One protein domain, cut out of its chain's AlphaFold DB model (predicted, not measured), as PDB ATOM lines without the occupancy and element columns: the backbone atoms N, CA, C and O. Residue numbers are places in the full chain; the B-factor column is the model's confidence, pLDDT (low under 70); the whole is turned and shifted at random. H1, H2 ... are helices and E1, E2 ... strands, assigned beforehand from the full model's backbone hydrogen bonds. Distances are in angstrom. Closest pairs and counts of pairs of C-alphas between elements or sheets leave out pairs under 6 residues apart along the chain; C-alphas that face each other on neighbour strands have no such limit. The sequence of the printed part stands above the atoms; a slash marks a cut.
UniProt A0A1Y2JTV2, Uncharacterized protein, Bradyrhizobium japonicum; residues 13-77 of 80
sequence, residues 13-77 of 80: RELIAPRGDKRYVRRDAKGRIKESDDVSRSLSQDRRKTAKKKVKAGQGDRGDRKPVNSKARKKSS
ATOM      1  N   ARG A  13     163.094 136.807 263.055       81.69
ATOM      2  CA  ARG A  13     163.534 138.191 262.850       81.69
ATOM      3  C   ARG A  13     162.754 138.825 261.708       81.69
ATOM      4  O   ARG A  13     162.463 138.161 260.713       81.69
ATOM      5  N   GLU A  14     162.476 140.104 261.860       79.75
ATOM      6  CA  GLU A  14     161.852 140.969 260.875       79.75
ATOM      7  C   GLU A  14     162.909 141.951 260.363       79.75
ATOM      8  O   GLU A  14     163.681 142.496 261.151       79.75
ATOM      9  N   LEU A  15     162.989 142.138 259.046       85.94
ATOM     10  CA  LEU A  15     163.844 143.166 258.459       85.94
ATOM     11  C   LEU A  15     163.078 144.486 258.465       85.94
ATOM     12  O   LEU A  15     162.028 144.589 257.839       85.94
ATOM     13  N   ILE A  16     163.631 145.489 259.133       81.94
ATOM     14  CA  ILE A  16     163.119 146.855 259.165       81.94
ATOM     15  C   ILE A  16     164.121 147.715 258.393       81.94
ATOM     16  O   ILE A  16     165.300 147.733 258.735       81.94
ATOM     17  N   ALA A  17     163.671 148.366 257.315       81.62
ATOM     18  CA  ALA A  17     164.540 149.100 256.389       81.62
ATOM     19  C   ALA A  17     164.104 150.564 256.118       81.62
ATOM     20  O   ALA A  17     163.869 150.918 254.960       81.62
ATOM     21  N   PRO A  18     163.923 151.419 257.143       78.75
ATOM     22  CA  PRO A  18     163.563 152.818 256.946       78.75
ATOM     23  C   PRO A  18     164.757 153.634 256.432       78.75
ATOM     24  O   PRO A  18     165.839 153.601 257.004       78.75
ATOM     25  N   ARG A  19     164.537 154.418 255.367       76.56
ATOM     26  CA  ARG A  19     165.434 155.500 254.903       76.56
ATOM     27  C   ARG A  19     166.921 155.120 254.765       76.56
ATOM     28  O   ARG A  19     167.793 155.912 255.087       76.56
ATOM     29  N   GLY A  20     167.206 153.929 254.239       74.81
ATOM     30  CA  GLY A  20     168.575 153.485 253.939       74.81
ATOM     31  C   GLY A  20     169.234 152.657 255.043       74.81
ATOM     32  O   GLY A  20     170.103 151.843 254.727       74.81
ATOM     33  N   ASP A  21     168.743 152.748 256.278       77.81
ATOM     34  CA  ASP A  21     169.193 151.908 257.385       77.81
ATOM     35  C   ASP A  21     168.416 150.601 257.400       77.81
ATOM     36  O   ASP A  21     167.185 150.580 257.398       77.81
ATOM     37  N   LYS A  22     169.139 149.483 257.411       83.19
ATOM     38  CA  LYS A  22     168.563 148.138 257.432       83.19
ATOM     39  C   LYS A  22     168.912 147.492 258.758       83.19
ATOM     40  O   LYS A  22     170.079 147.379 259.092       83.19
ATOM     41  N   ARG A  23     167.919 147.016 259.506       86.19
ATOM     42  CA  ARG A  23     168.131 146.334 260.791       86.19
ATOM     43  C   ARG A  23     167.255 145.097 260.886       86.19
ATOM     44  O   ARG A  23     166.099 145.110 260.469       86.19
ATOM     45  N   TYR A  24     167.786 144.020 261.454       83.56
ATOM     46  CA  TYR A  24     166.987 142.847 261.791       83.56
ATOM     47  C   TYR A  24     166.523 142.944 263.240       83.56
ATOM     48  O   TYR A  24     167.326 142.832 264.168       83.56
ATOM     49  N   VAL A  25     165.218 143.070 263.441       85.44
ATOM     50  CA  VAL A  25     164.598 143.205 264.759       85.44
ATOM     51  C   VAL A  25     163.894 141.914 265.148       85.44
ATOM     52  O   VAL A  25     163.274 141.237 264.328       85.44
ATOM     53  N   ARG A  26     163.983 141.555 266.425       85.12
ATOM     54  CA  ARG A  26     163.252 140.435 267.009       85.12
ATOM     55  C   ARG A  26     162.373 140.949 268.137       85.12
ATOM     56  O   ARG A  26     162.869 141.591 269.062       85.12
ATOM     57  N   ARG A  27     161.074 140.661 268.064       85.06
ATOM     58  CA  ARG A  27     160.094 141.110 269.059       85.06
ATOM     59  C   ARG A  27     159.803 140.028 270.096       85.06
ATOM     60  O   ARG A  27     159.875 138.832 269.800       85.06
ATOM     61  N   ASP A  28     159.489 140.446 271.315       78.81
ATOM     62  CA  ASP A  28     158.945 139.572 272.347       78.81
ATOM     63  C   ASP A  28     157.451 139.280 272.101       78.81
ATOM     64  O   ASP A  28     156.820 139.813 271.188       78.81
ATOM     65  N   ALA A  29     156.861 138.415 272.928       72.38
ATOM     66  CA  ALA A  29     155.445 138.059 272.811       72.38
ATOM     67  C   ALA A  29     154.481 139.227 273.104       72.38
ATOM     68  O   ALA A  29     153.285 139.089 272.869       72.38
ATOM     69  N   LYS A  30     154.985 140.346 273.635       75.94
ATOM     70  CA  LYS A  30     154.240 141.579 273.903       75.94
ATOM     71  C   LYS A  30     154.475 142.630 272.804       75.94
ATOM     72  O   LYS A  30     154.026 143.759 272.952       75.94
ATOM     73  N   GLY A  31     155.169 142.272 271.718       74.38
ATOM     74  CA  GLY A  31     155.451 143.153 270.584       74.38
ATOM     75  C   GLY A  31     156.609 144.129 270.803       74.38
ATOM     76  O   GLY A  31     156.885 144.938 269.916       74.38
ATOM     77  N   ARG A  32     157.312 144.050 271.938       79.50
ATOM     78  CA  ARG A  32     158.453 144.919 272.258       79.50
ATOM     79  C   ARG A  32     159.716 144.415 271.587       79.50
ATOM     80  O   ARG A  32     159.886 143.213 271.399       79.50
ATOM     81  N   ILE A  33     160.621 145.326 271.254       81.06
ATOM     82  CA  ILE A  33     161.922 144.976 270.681       81.06
ATOM     83  C   ILE A  33     162.758 144.277 271.755       81.06
ATOM     84  O   ILE A  33     162.991 144.833 272.823       81.06
ATOM     85  N   LYS A  34     163.183 143.046 271.470       81.75
ATOM     86  CA  LYS A  34     164.049 142.249 272.345       81.75
ATOM     87  C   LYS A  34     165.495 142.232 271.856       81.75
ATOM     88  O   LYS A  34     166.410 142.271 272.664       81.75
ATOM     89  N   GLU A  35     165.691 142.132 270.545       78.62
ATOM     90  CA  GLU A  35     167.010 142.095 269.900       78.62
ATOM     91  C   GLU A  35     166.958 142.969 268.640       78.62
ATOM     92  O   GLU A  35     165.942 142.976 267.933       78.62
ATOM     93  N   SER A  36     168.039 143.692 268.350       79.94
ATOM     94  CA  SER A  36     168.174 144.549 267.171       79.94
ATOM     95  C   SER A  36     169.613 144.491 266.674       79.94
ATOM     96  O   SER A  36     170.492 145.020 267.346       79.94
ATOM     97  N   ASP A  37     169.833 143.922 265.486       77.12
ATOM     98  CA  ASP A  37     171.152 143.962 264.839       77.12
ATOM     99  C   ASP A  37     171.106 144.845 263.605       77.12
ATOM    100  O   ASP A  37     170.157 144.795 262.815       77.12
ATOM    101  N   ASP A  38     172.152 145.643 263.451       78.19
ATOM    102  CA  ASP A  38     172.344 146.511 262.304       78.19
ATOM    103  C   ASP A  38     172.903 145.735 261.104       78.19
ATOM    104  O   ASP A  38     173.780 144.879 261.244       78.19
ATOM    105  N   VAL A  39     172.384 146.025 259.913       71.50
ATOM    106  CA  VAL A  39     172.839 145.438 258.653       71.50
ATOM    107  C   VAL A  39     173.854 146.387 258.026       71.50
ATOM    108  O   VAL A  39     173.599 147.014 256.999       71.50
ATOM    109  N   SER A  40     175.029 146.487 258.646       71.69
ATOM    110  CA  SER A  40     176.144 147.258 258.094       71.69
ATOM    111  C   SER A  40     176.970 146.429 257.095       71.69
ATOM    112  O   SER A  40     176.799 145.211 256.942       71.69
ATOM    113  N   ARG A  41     177.890 147.087 256.374       58.56
ATOM    114  CA  ARG A  41     178.753 146.469 255.344       58.56
ATOM    115  C   ARG A  41     179.584 145.271 255.854       58.56
ATOM    116  O   ARG A  41     179.964 144.425 255.038       58.56
ATOM    117  N   SER A  42     179.815 145.139 257.165       58.91
ATOM    118  CA  SER A  42     180.583 144.042 257.781       58.91
ATOM    119  C   SER A  42     179.914 142.662 257.674       58.91
ATOM    120  O   SER A  42     180.608 141.644 257.695       58.91
ATOM    121  N   LEU A  43     178.597 142.591 257.439       59.09
ATOM    122  CA  LEU A  43     177.866 141.324 257.262       59.09
ATOM    123  C   LEU A  43     178.345 140.491 256.070       59.09
ATOM    124  O   LEU A  43     178.151 139.277 256.037       59.09
ATOM    125  N   SER A  44     178.966 141.129 255.076       55.06
ATOM    126  CA  SER A  44     179.534 140.426 253.924       55.06
ATOM    127  C   SER A  44     180.721 139.530 254.309       55.06
ATOM    128  O   SER A  44     180.902 138.473 253.701       55.06
ATOM    129  N   GLN A  45     181.484 139.914 255.338       59.44
ATOM    130  CA  GLN A  45     182.567 139.116 255.919       59.44
ATOM    131  C   GLN A  45     182.014 138.017 256.837       59.44
ATOM    132  O   GLN A  45     182.460 136.876 256.756       59.44
ATOM    133  N   ASP A  46     180.997 138.322 257.649       57.66
ATOM    134  CA  ASP A  46     180.395 137.356 258.581       57.66
ATOM    135  C   ASP A  46     179.684 136.200 257.856       57.66
ATOM    136  O   ASP A  46     179.817 135.038 258.232       57.66
ATOM    137  N   ARG A  47     179.071 136.474 256.693       58.81
ATOM    138  CA  ARG A  47     178.503 135.442 255.804       58.81
ATOM    139  C   ARG A  47     179.511 134.395 255.319       58.81
ATOM    140  O   ARG A  47     179.088 133.388 254.752       58.81
ATOM    141  N   ARG A  48     180.819 134.655 255.442       61.44
ATOM    142  CA  ARG A  48     181.884 133.726 255.035       61.44
ATOM    143  C   ARG A  48     182.247 132.735 256.139       61.44
ATOM    144  O   ARG A  48     182.870 131.722 255.836       61.44
ATOM    145  N   LYS A  49     181.883 133.002 257.398       66.12
ATOM    146  CA  LYS A  49     182.146 132.083 258.509       66.12
ATOM    147  C   LYS A  49     181.022 131.061 258.611       66.12
ATOM    148  O   LYS A  49     179.861 131.413 258.784       66.12
ATOM    149  N   THR A  50     181.386 129.786 258.524       62.44
ATOM    150  CA  THR A  50     180.462 128.680 258.767       62.44
ATOM    151  C   THR A  50     180.150 128.578 260.252       62.44
ATOM    152  O   THR A  50     181.031 128.588 261.117       62.44
ATOM    153  N   ALA A  51     178.868 128.482 260.570       69.31
ATOM    154  CA  ALA A  51     178.403 128.443 261.936       69.31
ATOM    155  C   ALA A  51     178.298 127.006 262.458       69.31
ATOM    156  O   ALA A  51     177.820 126.089 261.791       69.31
ATOM    157  N   LYS A  52     178.676 126.817 263.727       72.25
ATOM    158  CA  LYS A  52     178.678 125.498 264.387       72.25
ATOM    159  C   LYS A  52     177.272 124.908 264.572       72.25
ATOM    160  O   LYS A  52     177.115 123.697 264.698       72.25
ATOM    161  N   LYS A  53     176.239 125.756 264.630       73.94
ATOM    162  CA  LYS A  53     174.847 125.362 264.903       73.94
ATOM    163  C   LYS A  53     173.995 125.442 263.640       73.94
ATOM    164  O   LYS A  53     174.164 126.337 262.822       73.94
ATOM    165  N   LYS A  54     173.042 124.512 263.513       78.12
ATOM    166  CA  LYS A  54     172.063 124.475 262.417       78.12
ATOM    167  C   LYS A  54     170.753 125.120 262.860       78.12
ATOM    168  O   LYS A  54     170.223 124.757 263.910       78.12
ATOM    169  N   VAL A  55     170.197 126.027 262.060       74.75
ATOM    170  CA  VAL A  55     169.023 126.833 262.450       74.75
ATOM    171  C   VAL A  55     167.901 126.847 261.410       74.75
ATOM    172  O   VAL A  55     168.083 126.514 260.237       74.75
ATOM    173  N   LYS A  56     166.699 127.226 261.866       69.62
ATOM    174  CA  LYS A  56     165.488 127.369 261.039       69.62
ATOM    175  C   LYS A  56     165.519 128.663 260.206       69.62
ATOM    176  O   LYS A  56     166.312 129.569 260.448       69.62
ATOM    177  N   ALA A  57     164.630 128.777 259.219       66.38
ATOM    178  CA  ALA A  57     164.504 130.001 258.427       66.38
ATOM    179  C   ALA A  57     164.155 131.218 259.313       66.38
ATOM    180  O   ALA A  57     163.277 131.130 260.172       66.38
ATOM    181  N   GLY A  58     164.850 132.341 259.098       68.50
ATOM    182  CA  GLY A  58     164.716 133.566 259.905       68.50
ATOM    183  C   GLY A  58     165.556 133.605 261.192       68.50
ATOM    184  O   GLY A  58     165.267 134.420 262.062       68.50
ATOM    185  N   GLN A  59     166.545 132.710 261.324       72.38
ATOM    186  CA  GLN A  59     167.419 132.556 262.502       72.38
ATOM    187  C   GLN A  59     168.922 132.544 262.153       72.38
ATOM    188  O   GLN A  59     169.708 131.954 262.887       72.38
ATOM    189  N   GLY A  60     169.309 133.100 260.998       69.38
ATOM    190  CA  GLY A  60     170.661 132.947 260.424       69.38
ATOM    191  C   GLY A  60     171.798 133.529 261.275       69.38
ATOM    192  O   GLY A  60     172.930 133.095 261.162       69.38
ATOM    193  N   ASP A  61     171.473 134.441 262.183       68.81
ATOM    194  CA  ASP A  61     172.353 134.979 263.225       68.81
ATOM    195  C   ASP A  61     172.802 133.937 264.257       68.81
ATOM    196  O   ASP A  61     173.816 134.095 264.926       68.81
ATOM    197  N   ARG A  62     172.030 132.861 264.416       71.12
ATOM    198  CA  ARG A  62     172.294 131.811 265.408       71.12
ATOM    199  C   ARG A  62     172.916 130.564 264.788       71.12
ATOM    200  O   ARG A  62     173.133 129.582 265.503       71.12
ATOM    201  N   GLY A  63     173.140 130.567 263.473       70.19
ATOM    202  CA  GLY A  63     173.711 129.432 262.768       70.19
ATOM    203  C   GLY A  63     173.399 129.349 261.277       70.19
ATOM    204  O   GLY A  63     172.623 130.128 260.727       70.19
ATOM    205  N   ASP A  64     173.936 128.317 260.633       73.50
ATOM    206  CA  ASP A  64     173.718 128.057 259.215       73.50
ATOM    207  C   ASP A  64     172.452 127.235 258.986       73.50
ATOM    208  O   ASP A  64     172.012 126.429 259.814       73.50
ATOM    209  N   ARG A  65     171.832 127.412 257.819       72.56
ATOM    210  CA  ARG A  65     170.679 126.592 257.435       72.56
ATOM    211  C   ARG A  65     171.151 125.245 256.904       72.56
ATOM    212  O   ARG A  65     172.127 125.165 256.164       72.56
ATOM    213  N   LYS A  66     170.393 124.185 257.206       71.00
ATOM    214  CA  LYS A  66     170.554 122.910 256.492       71.00
ATOM    215  C   LYS A  66     170.307 123.155 254.995       71.00
ATOM    216  O   LYS A  66     169.293 123.781 254.669       71.00
ATOM    217  N   PRO A  67     171.186 122.676 254.098       64.12
ATOM    218  CA  PRO A  67     170.922 122.748 252.671       64.12
ATOM    219  C   PRO A  67     169.631 121.978 252.384       64.12
ATOM    220  O   PRO A  67     169.476 120.823 252.780       64.12
ATOM    221  N   VAL A  68     168.665 122.643 251.753       64.50
ATOM    222  CA  VAL A  68     167.456 121.970 251.273       64.50
ATOM    223  C   VAL A  68     167.816 121.148 250.039       64.50
ATOM    224  O   VAL A  68     168.605 121.596 249.205       64.50
ATOM    225  N   ASN A  69     167.245 119.947 249.932       67.50
ATOM    226  CA  ASN A  69     167.533 119.016 248.845       67.50
ATOM    227  C   ASN A  69     167.276 119.697 247.483       67.50
ATOM    228  O   ASN A  69     166.190 120.235 247.243       67.50
ATOM    229  N   SER A  70     168.281 119.722 246.606       59.97
ATOM    230  CA  SER A  70     168.305 120.535 245.376       59.97
ATOM    231  C   SER A  70     167.145 120.221 244.423       59.97
ATOM    232  O   SER A  70     166.603 121.128 243.785       59.97
ATOM    233  N   LYS A  71     166.684 118.963 244.407       60.41
ATOM    234  CA  LYS A  71     165.509 118.508 243.643       60.41
ATOM    235  C   LYS A  71     164.203 119.185 244.094       60.41
ATOM    236  O   LYS A  71     163.375 119.523 243.253       60.41
ATOM    237  N   ALA A  72     164.030 119.448 245.392       60.84
ATOM    238  CA  ALA A  72     162.830 120.105 245.925       60.84
ATOM    239  C   ALA A  72     162.777 121.603 245.572       60.84
ATOM    240  O   ALA A  72     161.716 122.123 245.235       60.84
ATOM    241  N   ARG A  73     163.939 122.276 245.569       58.31
ATOM    242  CA  ARG A  73     164.097 123.684 245.154       58.31
ATOM    243  C   ARG A  73     163.715 123.916 243.688       58.31
ATOM    244  O   ARG A  73     163.039 124.895 243.385       58.31
ATOM    245  N   LYS A  74     164.134 123.005 242.800       59.75
ATOM    246  CA  LYS A  74     163.846 123.072 241.355       59.75
ATOM    247  C   LYS A  74     162.353 122.863 241.059       59.75
ATOM    248  O   LYS A  74     161.800 123.502 240.173       59.75
ATOM    249  N   LYS A  75     161.678 122.019 241.853       57.78
ATOM    250  CA  LYS A  75     160.237 121.737 241.720       57.78
ATOM    251  C   LYS A  75     159.357 122.913 242.161       57.78
ATOM    252  O   LYS A  75     158.296 123.117 241.588       57.78
ATOM    253  N   SER A  76     159.794 123.701 243.149       57.59
ATOM    254  CA  SER A  76     159.073 124.904 243.591       57.59
ATOM    255  C   SER A  76     159.274 126.112 242.674       57.59
ATOM    256  O   SER A  76     158.368 126.928 242.560       57.59
ATOM    257  N   SER A  77     160.435 126.240 242.016       58.06
ATOM    258  CA  SER A  77     160.678 127.317 241.044       58.06
ATOM    259  C   SER A  77     159.965 127.092 239.712       58.06
ATOM    260  O   SER A  77     159.672 128.056 239.027       58.06
TER     261      SER A  77
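This is residues 13 to 77 of the 80 residues of an uncharacterized protein of Bradyrhizobium japonicum (UniProt A0A1Y2JTV2). A small, three-stranded sheet, E1, E2 and E3, makes one end of a loose model, and a wide loop leads from it through the one-turn helix H1 and a long unnamed stretch to the helix H2, which sticks out at the other end. Residues 68 to 77, of which 70 to 77 belong to H2, stand free. The printed part has 65 residues with three strands and then two helices along it; the sheet, in the order E1, E2, E3, is antiparallel. The class is mixed, helices and strands, with under half of the residues in named elements. The whole is loose, with a radius of gyration of the C-alphas of 14.5 A and spans of 38 by 30 by 27 A.

E1, residues 14 to 16, begins at C-alpha 14 (161.852, 140.969, 260.875) and is 6.3 A long. E2, residues 23 to 27, measures 12.7 A, and E3, residues 33 to 38, 13.5 A. H1, residues 43 to 46, measures 4.9 A. H2, residues 70 to 77, is 11.1 A long and ends at C-alpha 77 (160.678, 127.317, 241.044).

E1, E2 and E3 form a meander, each strand the antiparallel neighbour of the one before. The hairpin E1 and E2 has N 14 and O 25 at 2.8 A, within hydrogen-bond range. The hairpin E2 and E3 has N 24 and O 37 at 2.8 A, also within range. H1 and H2 are not on the sheet, and they are apart from each other. In H2 every O i to N i+4 pair is within hydrogen-bond range; H1 is too short for one. Residues 54 to 55 pair with residues 64 to 65, parallel.

The C-alphas of Lys 30 and Lys 71 are the two farthest apart, at 39.7 A. The printed part has no cut. The link H1 to H2, 23 residues, is long. The mean pLDDT of the printed part is 71.3; residues 41 to 51, 56 to 58, 60 to 61 and 67 to 77 are under 70.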